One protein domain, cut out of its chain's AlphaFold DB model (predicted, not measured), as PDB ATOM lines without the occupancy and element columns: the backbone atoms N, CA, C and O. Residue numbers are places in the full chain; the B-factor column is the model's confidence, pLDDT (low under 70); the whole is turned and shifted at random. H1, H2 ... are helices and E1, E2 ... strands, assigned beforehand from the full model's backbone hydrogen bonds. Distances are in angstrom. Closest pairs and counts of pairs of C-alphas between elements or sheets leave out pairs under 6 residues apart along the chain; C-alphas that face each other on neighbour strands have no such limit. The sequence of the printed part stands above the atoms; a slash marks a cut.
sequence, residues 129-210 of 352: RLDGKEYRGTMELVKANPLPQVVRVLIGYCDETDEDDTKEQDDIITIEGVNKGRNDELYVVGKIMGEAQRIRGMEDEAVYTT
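Overview. This is residues 129 to 210 of the 352 residues of an uncharacterized protein of Strongylocentrotus purpuratus (UniProt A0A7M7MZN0). One strongly twisted, curled antiparallel sheet of six strands makes the body, with the short helix H1 packed on it near E4 and the edge strand E1. A long loop, residues 156 to 171, joins E2 to E3. The 82 printed residues hold, along the chain, E1 H1 E2 E3 E4 E5 E6, with under half of the residues in these elements; the sheet order is E1 E6 E2 E3 E4 E5. The class is mostly strand, compact, with a radius of gyration of the C-alphas of 11.6 A and spans of 35 by 28 by 24 A.

Arrangement. E1, residues 134 to 136, is antiparallel to E6, residues 207 to 209, with N 135 and O 208 2.8 A apart. H1, residues 138 to 142, is on the sheet over none of its strands, only just above its level at 4.3 A; its O i to N i+4 pair is within hydrogen-bond range. Its closest C-alphas to E4, residues 186 to 192, are Val 142 and Val 188, 6.3 A. E2, residues 150 to 155, pairs staggered: with E6 (N 209 and O 152, 2.8 A) and with E3, residues 172 to 180 (N 173 and O 151, 2.8 A). E1, H1 and E2 form a split strand-helix-strand unit, two strands running the same way with E6 between them, its crossover right-handed. E2 E3 E4 E5 form a meander, each strand the antiparallel neighbour of the one before; between E3 and E4, N 176 and O 189 are within hydrogen-bond range at 2.8 A, and between E4 and E5, residues 195 to 200, N 197 and O 190 are within hydrogen-bond range at 2.8 A.

Along the chain. E1 begins at C-alpha 134 (35.615, 26.131, 48.899). E3, 22.5 A, bends by 63 degrees at residue 176; E4 spans 18.8 A, E5 16.1 A, E2 15.5 A. E6 ends at C-alpha 209 (36.093, 22.177, 46.920).

Size, cuts and confidence. The farthest C-alphas, Arg 129 and Thr 161, are 35.9 A apart. The printed part has no cut. E2 to E3 is a long link. Mean pLDDT of the printed part is 80.8; residues 158 to 166 and 201 to 204 are under 70.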
ATOM      1  N   ARG A 129      42.300  21.348  58.639       86.56
ATOM      2  CA  ARG A 129      42.123  22.757  58.253       86.56
ATOM      3  C   ARG A 129      41.540  22.912  56.854       86.56
ATOM      4  O   ARG A 129      41.225  24.035  56.464       86.56
ATOM      5  N   LEU A 130      41.474  21.830  56.084       87.56
ATOM      6  CA  LEU A 130      40.959  21.805  54.728       87.56
ATOM      7  C   LEU A 130      39.526  21.292  54.644       87.56
ATOM      8  O   LEU A 130      38.997  21.276  53.547       87.56
ATOM      9  N   ASP A 131      38.885  20.883  55.733       87.06
ATOM     10  CA  ASP A 131      37.560  20.259  55.673       87.06
ATOM     11  C   ASP A 131      36.489  21.167  55.068       87.06
ATOM     12  O   ASP A 131      36.219  22.247  55.592       87.06
ATOM     13  N   GLY A 132      35.857  20.703  53.983       82.12
ATOM     14  CA  GLY A 132      34.723  21.381  53.346       82.12
ATOM     15  C   GLY A 132      35.028  22.797  52.856       82.12
ATOM     16  O   GLY A 132      34.113  23.606  52.733       82.12
ATOM     17  N   LYS A 133      36.303  23.124  52.621       89.88
ATOM     18  CA  LYS A 133      36.699  24.428  52.095       89.88
ATOM     19  C   LYS A 133      36.349  24.539  50.625       89.88
ATOM     20  O   LYS A 133      36.614  23.624  49.847       89.88
ATOM     21  N   GLU A 134      35.823  25.699  50.272       92.62
ATOM     22  CA  GLU A 134      35.615  26.131  48.899       92.62
ATOM     23  C   GLU A 134      36.652  27.200  48.554       92.62
ATOM     24  O   GLU A 134      36.987  28.028  49.400       92.62
ATOM     25  N   TYR A 135      37.144  27.164  47.321       90.56
ATOM     26  CA  TYR A 135      38.056  28.149  46.751       90.56
ATOM     27  C   TYR A 135      37.408  28.713  45.490       90.56
ATOM     28  O   TYR A 135      37.074  27.952  44.579       90.56
ATOM     29  N   ARG A 136      37.197  30.027  45.456       89.75
ATOM     30  CA  ARG A 136      36.630  30.758  44.322       89.75
ATOM     31  C   ARG A 136      37.771  31.350  43.506       89.75
ATOM     32  O   ARG A 136      38.469  32.256  43.956       89.75
ATOM     33  N   GLY A 137      37.943  30.809  42.312       86.25
ATOM     34  CA  GLY A 137      39.040  31.109  41.415       86.25
ATOM     35  C   GLY A 137      40.329  30.373  41.776       86.25
ATOM     36  O   GLY A 137      40.624  30.061  42.939       86.25
ATOM     37  N   THR A 138      41.152  30.127  40.760       85.94
ATOM     38  CA  THR A 138      42.423  29.408  40.919       85.94
ATOM     39  C   THR A 138      43.413  30.170  41.800       85.94
ATOM     40  O   THR A 138      44.187  29.554  42.537       85.94
ATOM     41  N   MET A 139      43.362  31.507  41.837       87.06
ATOM     42  CA  MET A 139      44.222  32.281  42.739       87.06
ATOM     43  C   MET A 139      43.979  32.004  44.227       87.06
ATOM     44  O   MET A 139      44.932  32.080  45.010       87.06
ATOM     45  N   GLU A 140      42.744  31.719  44.648       89.00
ATOM     46  CA  GLU A 140      42.464  31.399  46.052       89.00
ATOM     47  C   GLU A 140      43.058  30.033  46.420       89.00
ATOM     48  O   GLU A 140      43.685  29.886  47.472       89.00
ATOM     49  N   LEU A 141      42.960  29.071  45.498       88.94
ATOM     50  CA  LEU A 141      43.571  27.750  45.614       88.94
ATOM     51  C   LEU A 141      45.107  27.832  45.679       88.94
ATOM     52  O   LEU A 141      45.719  27.226  46.556       88.94
ATOM     53  N   VAL A 142      45.732  28.641  44.816       88.38
ATOM     54  CA  VAL A 142      47.187  28.899  44.809       88.38
ATOM     55  C   VAL A 142      47.672  29.486  46.136       88.38
ATOM     56  O   VAL A 142      48.765  29.168  46.603       88.38
ATOM     57  N   LYS A 143      46.873  30.368  46.744       87.88
ATOM     58  CA  LYS A 143      47.197  31.040  48.012       87.88
ATOM     59  C   LYS A 143      46.826  30.209  49.243       87.88
ATOM     60  O   LYS A 143      47.104  30.646  50.365       87.88
ATOM     61  N   ALA A 144      46.204  29.043  49.067       89.00
ATOM     62  CA  ALA A 144      45.756  28.206  50.167       89.00
ATOM     63  C   ALA A 144      46.937  27.743  51.036       89.00
ATOM     64  O   ALA A 144      47.968  27.280  50.547       89.00
ATOM     65  N   ASN A 145      46.771  27.844  52.356       87.44
ATOM     66  CA  ASN A 145      47.730  27.336  53.329       87.44
ATOM     67  C   ASN A 145      47.001  26.510  54.407       87.44
ATOM     68  O   ASN A 145      46.267  27.080  55.223       87.44
ATOM     69  N   PRO A 146      47.185  25.181  54.446       88.62
ATOM     70  CA  PRO A 146      48.034  24.382  53.555       88.62
ATOM     71  C   PRO A 146      47.439  24.298  52.140       88.62
ATOM     72  O   PRO A 146      46.232  24.464  51.969       88.62
ATOM     73  N   LEU A 147      48.271  24.012  51.139       89.62
ATOM     74  CA  LEU A 147      47.786  23.697  49.795       89.62
ATOM     75  C   LEU A 147      47.032  22.352  49.849       89.62
ATOM     76  O   LEU A 147      47.605  21.371  50.342       89.62
ATOM     77  N   PRO A 148      45.765  22.270  49.405       89.06
ATOM     78  CA  PRO A 148      45.057  20.998  49.357       89.06
ATOM     79  C   PRO A 148      45.726  20.047  48.363       89.06
ATOM     80  O   PRO A 148      46.182  20.465  47.308       89.06
ATOM     81  N   GLN A 149      45.786  18.759  48.705       87.75
ATOM     82  CA  GLN A 149      46.368  17.725  47.834       87.75
ATOM     83  C   GLN A 149      45.380  17.221  46.785       87.75
ATOM     84  O   GLN A 149      45.789  16.704  45.753       87.75
ATOM     85  N   VAL A 150      44.083  17.320  47.066       87.56
ATOM     86  CA  VAL A 150      43.026  16.890  46.158       87.56
ATOM     87  C   VAL A 150      41.860  17.860  46.284       87.56
ATOM     88  O   VAL A 150      41.471  18.212  47.403       87.56
ATOM     89  N   VAL A 151      41.316  18.288  45.149       89.25
ATOM     90  CA  VAL A 151      40.113  19.122  45.066       89.25
ATOM     91  C   VAL A 151      39.172  18.583  43.996       89.25
ATOM     92  O   VAL A 151      39.617  17.960  43.037       89.25
ATOM     93  N   ARG A 152      37.874  18.824  44.166       89.69
ATOM     94  CA  ARG A 152      36.843  18.590  43.154       89.69
ATOM     95  C   ARG A 152      36.399  19.920  42.554       89.69
ATOM     96  O   ARG A 152      36.229  20.889  43.296       89.69
ATOM     97  N   VAL A 153      36.195  19.957  41.245       87.88
ATOM     98  CA  VAL A 153      35.662  21.119  40.527       87.88
ATOM     99  C   VAL A 153      34.146  21.192  40.738       87.88
ATOM    100  O   VAL A 153      33.414  20.278  40.380       87.88
ATOM    101  N   LEU A 154      33.661  22.266  41.361       85.94
ATOM    102  CA  LEU A 154      32.230  22.561  41.502       85.94
ATOM    103  C   LEU A 154      31.687  23.340  40.307       85.94
ATOM    104  O   LEU A 154      30.550  23.124  39.902       85.94
ATOM    105  N   ILE A 155      32.489  24.265  39.782       84.38
ATOM    106  CA  ILE A 155      32.172  25.058  38.596       84.38
ATOM    107  C   ILE A 155      33.400  24.993  37.701       84.38
ATOM    108  O   ILE A 155      34.491  25.367  38.138       84.38
ATOM    109  N   GLY A 156      33.205  24.444  36.504       77.81
ATOM    110  CA  GLY A 156      34.240  24.279  35.494       77.81
ATOM    111  C   GLY A 156      34.652  25.593  34.842       77.81
ATOM    112  O   GLY A 156      33.951  26.599  34.945       77.81
ATOM    113  N   TYR A 157      35.781  25.553  34.149       74.25
ATOM    114  CA  TYR A 157      36.278  26.640  33.316       74.25
ATOM    115  C   TYR A 157      36.592  26.082  31.928       74.25
ATOM    116  O   TYR A 157      37.094  24.964  31.799       74.25
ATOM    117  N   CYS A 158      36.258  26.855  30.901       65.06
ATOM    118  CA  CYS A 158      36.549  26.535  29.513       65.06
ATOM    119  C   CYS A 158      37.359  27.691  28.935       65.06
ATOM    120  O   CYS A 158      36.844  28.805  28.835       65.06
ATOM    121  N   ASP A 159      38.622  27.437  28.588       65.00
ATOM    122  CA  ASP A 159      39.387  28.399  27.806       65.00
ATOM    123  C   ASP A 159      38.899  28.332  26.353       65.00
ATOM    124  O   ASP A 159      39.037  27.310  25.685       65.00
ATOM    125  N   GLU A 160      38.332  29.428  25.848       60.09
ATOM    126  CA  GLU A 160      37.850  29.511  24.462       60.09
ATOM    127  C   GLU A 160      38.971  29.320  23.420       60.09
ATOM    128  O   GLU A 160      38.686  29.112  22.240       60.09
ATOM    129  N   THR A 161      40.243  29.416  23.826       59.84
ATOM    130  CA  THR A 161      41.407  29.294  22.936       59.84
ATOM    131  C   THR A 161      42.169  27.975  23.031       59.84
ATOM    132  O   THR A 161      42.954  27.692  22.123       59.84
ATOM    133  N   ASP A 162      41.940  27.164  24.065       61.06
ATOM    134  CA  ASP A 162      42.624  25.883  24.278       61.06
ATOM    135  C   ASP A 162      41.631  24.846  24.834       61.06
ATOM    136  O   ASP A 162      41.427  24.739  26.043       61.06
ATOM    137  N   GLU A 163      40.978  24.095  23.937       57.28
ATOM    138  CA  GLU A 163      39.968  23.086  24.305       57.28
ATOM    139  C   GLU A 163      40.543  21.988  25.222       57.28
ATOM    140  O   GLU A 163      39.811  21.427  26.039       57.28
ATOM    141  N   ASP A 164      41.856  21.732  25.150       57.78
ATOM    142  CA  ASP A 164      42.557  20.744  25.981       57.78
ATOM    143  C   ASP A 164      42.774  21.225  27.436       57.78
ATOM    144  O   ASP A 164      43.115  20.422  28.313       57.78
ATOM    145  N   ASP A 165      42.553  22.517  27.725       62.97
ATOM    146  CA  ASP A 165      42.617  23.099  29.075       62.97
ATOM    147  C   ASP A 165      41.224  23.346  29.680       62.97
ATOM    148  O   ASP A 165      41.030  24.168  30.576       62.97
ATOM    149  N   THR A 166      40.225  22.593  29.223       66.00
ATOM    150  CA  THR A 166      38.906  22.568  29.851       66.00
ATOM    151  C   THR A 166      38.940  21.811  31.180       66.00
ATOM    152  O   THR A 166      39.733  20.888  31.399       66.00
ATOM    153  N   LYS A 167      38.115  22.261  32.127       72.81
ATOM    154  CA  LYS A 167      37.894  21.609  33.422       72.81
ATOM    155  C   LYS A 167      36.404  21.399  33.572       72.81
ATOM    156  O   LYS A 167      35.651  22.371  33.650       72.81
ATOM    157  N   GLU A 168      35.981  20.146  33.589       78.38
ATOM    158  CA  GLU A 168      34.572  19.809  33.686       78.38
ATOM    159  C   GLU A 168      34.113  19.842  35.144       78.38
ATOM    160  O   GLU A 168      34.884  19.710  36.100       78.38
ATOM    161  N   GLN A 169      32.816  20.061  35.331       82.81
ATOM    162  CA  GLN A 169      32.212  19.919  36.645       82.81
ATOM    163  C   GLN A 169      32.409  18.478  37.147       82.81
ATOM    164  O   GLN A 169      32.262  17.529  36.388       82.81
ATOM    165  N   ASP A 170      32.698  18.332  38.440       81.94
ATOM    166  CA  ASP A 170      33.000  17.073  39.130       81.94
ATOM    167  C   ASP A 170      34.369  16.438  38.831       81.94
ATOM    168  O   ASP A 170      34.700  15.413  39.438       81.94
ATOM    169  N   ASP A 171      35.229  17.091  38.041       84.69
ATOM    170  CA  ASP A 171      36.625  16.673  37.891       84.69
ATOM    171  C   ASP A 171      37.352  16.633  39.241       84.69
ATOM    172  O   ASP A 171      37.270  17.559  40.057       84.69
ATOM    173  N   ILE A 172      38.116  15.558  39.471       86.00
ATOM    174  CA  ILE A 172      38.968  15.398  40.654       86.00
ATOM    175  C   ILE A 172      40.413  15.697  40.272       86.00
ATOM    176  O   ILE A 172      41.056  14.952  39.529       86.00
ATOM    177  N   ILE A 173      40.947  16.761  40.860       87.00
ATOM    178  CA  ILE A 173      42.297  17.251  40.615       87.00
ATOM    179  C   ILE A 173      43.191  16.843  41.781       87.00
ATOM    180  O   ILE A 173      42.988  17.280  42.914       87.00
ATOM    181  N   THR A 174      44.217  16.040  41.505       88.88
ATOM    182  CA  THR A 174      45.292  15.747  42.465       88.88
ATOM    183  C   THR A 174      46.396  16.784  42.305       88.88
ATOM    184  O   THR A 174      47.089  16.787  41.295       88.88
ATOM    185  N   ILE A 175      46.565  17.666  43.281       89.44
ATOM    186  CA  ILE A 175      47.522  18.773  43.247       89.44
ATOM    187  C   ILE A 175      48.897  18.287  43.709       89.44
ATOM    188  O   ILE A 175      49.060  17.775  44.818       89.44
ATOM    189  N   GLU A 176      49.902  18.492  42.863       88.06
ATOM    190  CA  GLU A 176      51.303  18.169  43.143       88.06
ATOM    191  C   GLU A 176      52.065  19.372  43.710       88.06
ATOM    192  O   GLU A 176      53.005  19.207  44.487       88.06
ATOM    193  N   GLY A 177      51.651  20.592  43.360       88.88
ATOM    194  CA  GLY A 177      52.246  21.811  43.890       88.88
ATOM    195  C   GLY A 177      51.825  23.073  43.150       88.88
ATOM    196  O   GLY A 177      50.960  23.058  42.277       88.88
ATOM    197  N   VAL A 178      52.478  24.178  43.506       88.19
ATOM    198  CA  VAL A 178      52.356  25.469  42.824       88.19
ATOM    199  C   VAL A 178      53.701  25.798  42.197       88.19
ATOM    200  O   VAL A 178      54.727  25.757  42.876       88.19
ATOM    201  N   ASN A 179      53.690  26.155  40.918       86.88
ATOM    202  CA  ASN A 179      54.880  26.564  40.186       86.88
ATOM    203  C   ASN A 179      54.759  28.010  39.705       86.88
ATOM    204  O   ASN A 179      53.666  28.560  39.570       86.88
ATOM    205  N   LYS A 180      55.920  28.617  39.447       83.12
ATOM    206  CA  LYS A 180      56.045  29.990  38.959       83.12
ATOM    207  C   LYS A 180      56.437  29.982  37.481       83.12
ATOM    208  O   LYS A 180      57.411  29.334  37.098       83.12
ATOM    209  N   GLY A 181      55.648  30.663  36.659       76.06
ATOM    210  CA  GLY A 181      55.806  30.764  35.212       76.06
ATOM    211  C   GLY A 181      56.829  31.812  34.798       76.06
ATOM    212  O   GLY A 181      57.487  32.439  35.626       76.06
ATOM    213  N   ARG A 182      56.956  32.017  33.481       72.62
ATOM    214  CA  ARG A 182      57.932  32.955  32.893       72.62
ATOM    215  C   ARG A 182      57.639  34.432  33.204       72.62
ATOM    216  O   ARG A 182      58.571  35.225  33.160       72.62
ATOM    217  N   ASN A 183      56.399  34.770  33.562       71.88
ATOM    218  CA  ASN A 183      55.937  36.137  33.847       71.88
ATOM    219  C   ASN A 183      55.528  36.338  35.315       71.88
ATOM    220  O   ASN A 183      54.611  37.096  35.606       71.88
ATOM    221  N   ASP A 184      56.137  35.606  36.248       70.44
ATOM    222  CA  ASP A 184      55.734  35.581  37.660       70.44
ATOM    223  C   ASP A 184      54.310  35.064  37.949       70.44
ATOM    224  O   ASP A 184      53.892  35.010  39.105       70.44
ATOM    225  N   GLU A 185      53.609  34.589  36.921       76.75
ATOM    226  CA  GLU A 185      52.319  33.914  37.034       76.75
ATOM    227  C   GLU A 185      52.446  32.625  37.846       76.75
ATOM    228  O   GLU A 185      53.343  31.810  37.619       76.75
ATOM    229  N   LEU A 186      51.537  32.431  38.795       81.75
ATOM    230  CA  LEU A 186      51.463  31.207  39.582       81.75
ATOM    231  C   LEU A 186      50.439  30.267  38.951       81.75
ATOM    232  O   LEU A 186      49.339  30.687  38.593       81.75
ATOM    233  N   TYR A 187      50.805  28.996  38.837       83.69
ATOM    234  CA  TYR A 187      49.920  27.948  38.346       83.69
ATOM    235  C   TYR A 187      49.944  26.750  39.286       83.69
ATOM    236  O   TYR A 187      50.985  26.394  39.850       83.69
ATOM    237  N   VAL A 188      48.780  26.128  39.453       85.06
ATOM    238  CA  VAL A 188      48.652  24.853  40.151       85.06
ATOM    239  C   VAL A 188      49.044  23.757  39.170       85.06
ATOM    240  O   VAL A 188      48.562  23.711  38.041       85.06
ATOM    241  N   VAL A 189      49.949  22.878  39.588       87.06
ATOM    242  CA  VAL A 189      50.275  21.664  38.840       87.06
ATOM    243  C   VAL A 189      49.588  20.500  39.517       87.06
ATOM    244  O   VAL A 189      49.712  20.320  40.730       87.06
ATOM    245  N   GLY A 190      48.869  19.711  38.731       87.19
ATOM    246  CA  GLY A 190      48.161  18.554  39.237       87.19
ATOM    247  C   GLY A 190      47.896  17.509  38.170       87.19
ATOM    248  O   GLY A 190      48.455  17.560  37.075       87.19
ATOM    249  N   LYS A 191      47.051  16.543  38.518       86.81
ATOM    250  CA  LYS A 191      46.608  15.470  37.635       86.81
ATOM    251  C   LYS A 191      45.098  15.316  37.664       86.81
ATOM    252  O   LYS A 191      44.524  15.294  38.752       86.81
ATOM    253  N   ILE A 192      44.501  15.125  36.492       82.88
ATOM    254  CA  ILE A 192      43.097  14.730  36.311       82.88
ATOM    255  C   ILE A 192      43.116  13.377  35.612       82.88
ATOM    256  O   ILE A 192      43.804  13.216  34.612       82.88
ATOM    257  N   MET A 193      42.479  12.364  36.205       77.94
ATOM    258  CA  MET A 193      42.509  10.976  35.705       77.94
ATOM    259  C   MET A 193      43.920  10.420  35.391       77.94
ATOM    260  O   MET A 193      44.077   9.488  34.611       77.94
ATOM    261  N   GLY A 194      44.960  10.956  36.042       75.19
ATOM    262  CA  GLY A 194      46.361  10.568  35.836       75.19
ATOM    263  C   GLY A 194      47.128  11.416  34.816       75.19
ATOM    264  O   GLY A 194      48.359  11.361  34.805       75.19
ATOM    265  N   GLU A 195      46.444  12.248  34.035       80.56
ATOM    266  CA  GLU A 195      47.050  13.146  33.052       80.56
ATOM    267  C   GLU A 195      47.516  14.444  33.703       80.56
ATOM    268  O   GLU A 195      46.819  15.015  34.542       80.56
ATOM    269  N   ALA A 196      48.718  14.900  33.349       81.38
ATOM    270  CA  ALA A 196      49.308  16.100  33.926       81.38
ATOM    271  C   ALA A 196      48.594  17.360  33.426       81.38
ATOM    272  O   ALA A 196      48.471  17.576  32.226       81.38
ATOM    273  N   GLN A 197      48.197  18.215  34.361       78.75
ATOM    274  CA  GLN A 197      47.394  19.406  34.121       78.75
ATOM    275  C   GLN A 197      48.063  20.631  34.757       78.75
ATOM    276  O   GLN A 197      48.675  20.546  35.832       78.75
ATOM    277  N   ARG A 198      47.974  21.778  34.077       78.69
ATOM    278  CA  ARG A 198      48.493  23.069  34.551       78.69
ATOM    279  C   ARG A 198      47.352  24.068  34.600       78.69
ATOM    280  O   ARG A 198      46.931  24.544  33.566       78.69
ATOM    281  N   ILE A 199      46.927  24.416  35.803       75.25
ATOM    282  CA  ILE A 199      45.757  25.262  36.033       75.25
ATOM    283  C   ILE A 199      46.258  26.667  36.330       75.25
ATOM    284  O   ILE A 199      47.039  26.872  37.274       75.25
ATOM    285  N   ARG A 200      45.882  27.635  35.500       71.00
ATOM    286  CA  ARG A 200      46.433  28.990  35.579       71.00
ATOM    287  C   ARG A 200      45.703  29.792  36.643       71.00
ATOM    288  O   ARG A 200      44.493  29.715  36.799       71.00
ATOM    289  N   GLY A 201      46.446  30.634  37.360       60.12
ATOM    290  CA  GLY A 201      45.885  31.473  38.418       60.12
ATOM    291  C   GLY A 201      44.756  32.414  37.976       60.12
ATOM    292  O   GLY A 201      43.942  32.767  38.816       60.12
ATOM    293  N   MET A 202      44.686  32.796  36.694       61.31
ATOM    294  CA  MET A 202      43.718  33.781  36.174       61.31
ATOM    295  C   MET A 202      42.311  33.221  35.890       61.31
ATOM    296  O   MET A 202      41.452  33.954  35.409       61.31
ATOM    297  N   GLU A 203      42.062  31.946  36.183       64.38
ATOM    298  CA  GLU A 203      40.741  31.323  36.061       64.38
ATOM    299  C   GLU A 203      39.855  31.726  37.257       64.38
ATOM    300  O   GLU A 203      39.701  30.977  38.224       64.38
ATOM    301  N   ASP A 204      39.308  32.944  37.231       68.62
ATOM    302  CA  ASP A 204      38.496  33.499  38.331       68.62
ATOM    303  C   ASP A 204      37.074  32.900  38.410       68.62
ATOM    304  O   ASP A 204      36.391  33.048  39.426       68.62
ATOM    305  N   GLU A 205      36.625  32.207  37.360       77.44
ATOM    306  CA  GLU A 205      35.278  31.619  37.274       77.44
ATOM    307  C   GLU A 205      35.191  30.201  37.855       77.44
ATOM    308  O   GLU A 205      34.111  29.760  38.260       77.44
ATOM    309  N   ALA A 206      36.323  29.501  37.951       83.50
ATOM    310  CA  ALA A 206      36.361  28.148  38.482       83.50
ATOM    311  C   ALA A 206      36.094  28.136  39.993       83.50
ATOM    312  O   ALA A 206      36.569  28.989  40.745       83.50
ATOM    313  N   VAL A 207      35.365  27.130  40.474       89.38
ATOM    314  CA  VAL A 207      35.159  26.922  41.914       89.38
ATOM    315  C   VAL A 207      35.608  25.524  42.283       89.38
ATOM    316  O   VAL A 207      35.154  24.548  41.695       89.38
ATOM    317  N   TYR A 208      36.462  25.423  43.298       89.81
ATOM    318  CA  TYR A 208      37.011  24.161  43.784       89.81
ATOM    319  C   TYR A 208      36.536  23.879  45.203       89.81
ATOM    320  O   TYR A 208      36.379  24.795  46.009       89.81
ATOM    321  N   THR A 209      36.372  22.608  45.550       91.06
ATOM    322  CA  THR A 209      36.093  22.177  46.920       91.06
ATOM    323  C   THR A 209      37.025  21.060  47.353       91.06
ATOM    324  O   THR A 209      37.420  20.204  46.566       91.06
ATOM    325  N   THR A 210      37.352  21.019  48.637       87.75
ATOM    326  CA  THR A 210      38.047  19.880  49.251       87.75
ATOM    327  C   THR A 210      37.103  18.723  49.590       87.75
ATOM    328  O   THR A 210      37.553  17.673  50.053       87.75
TER     329      THR A 210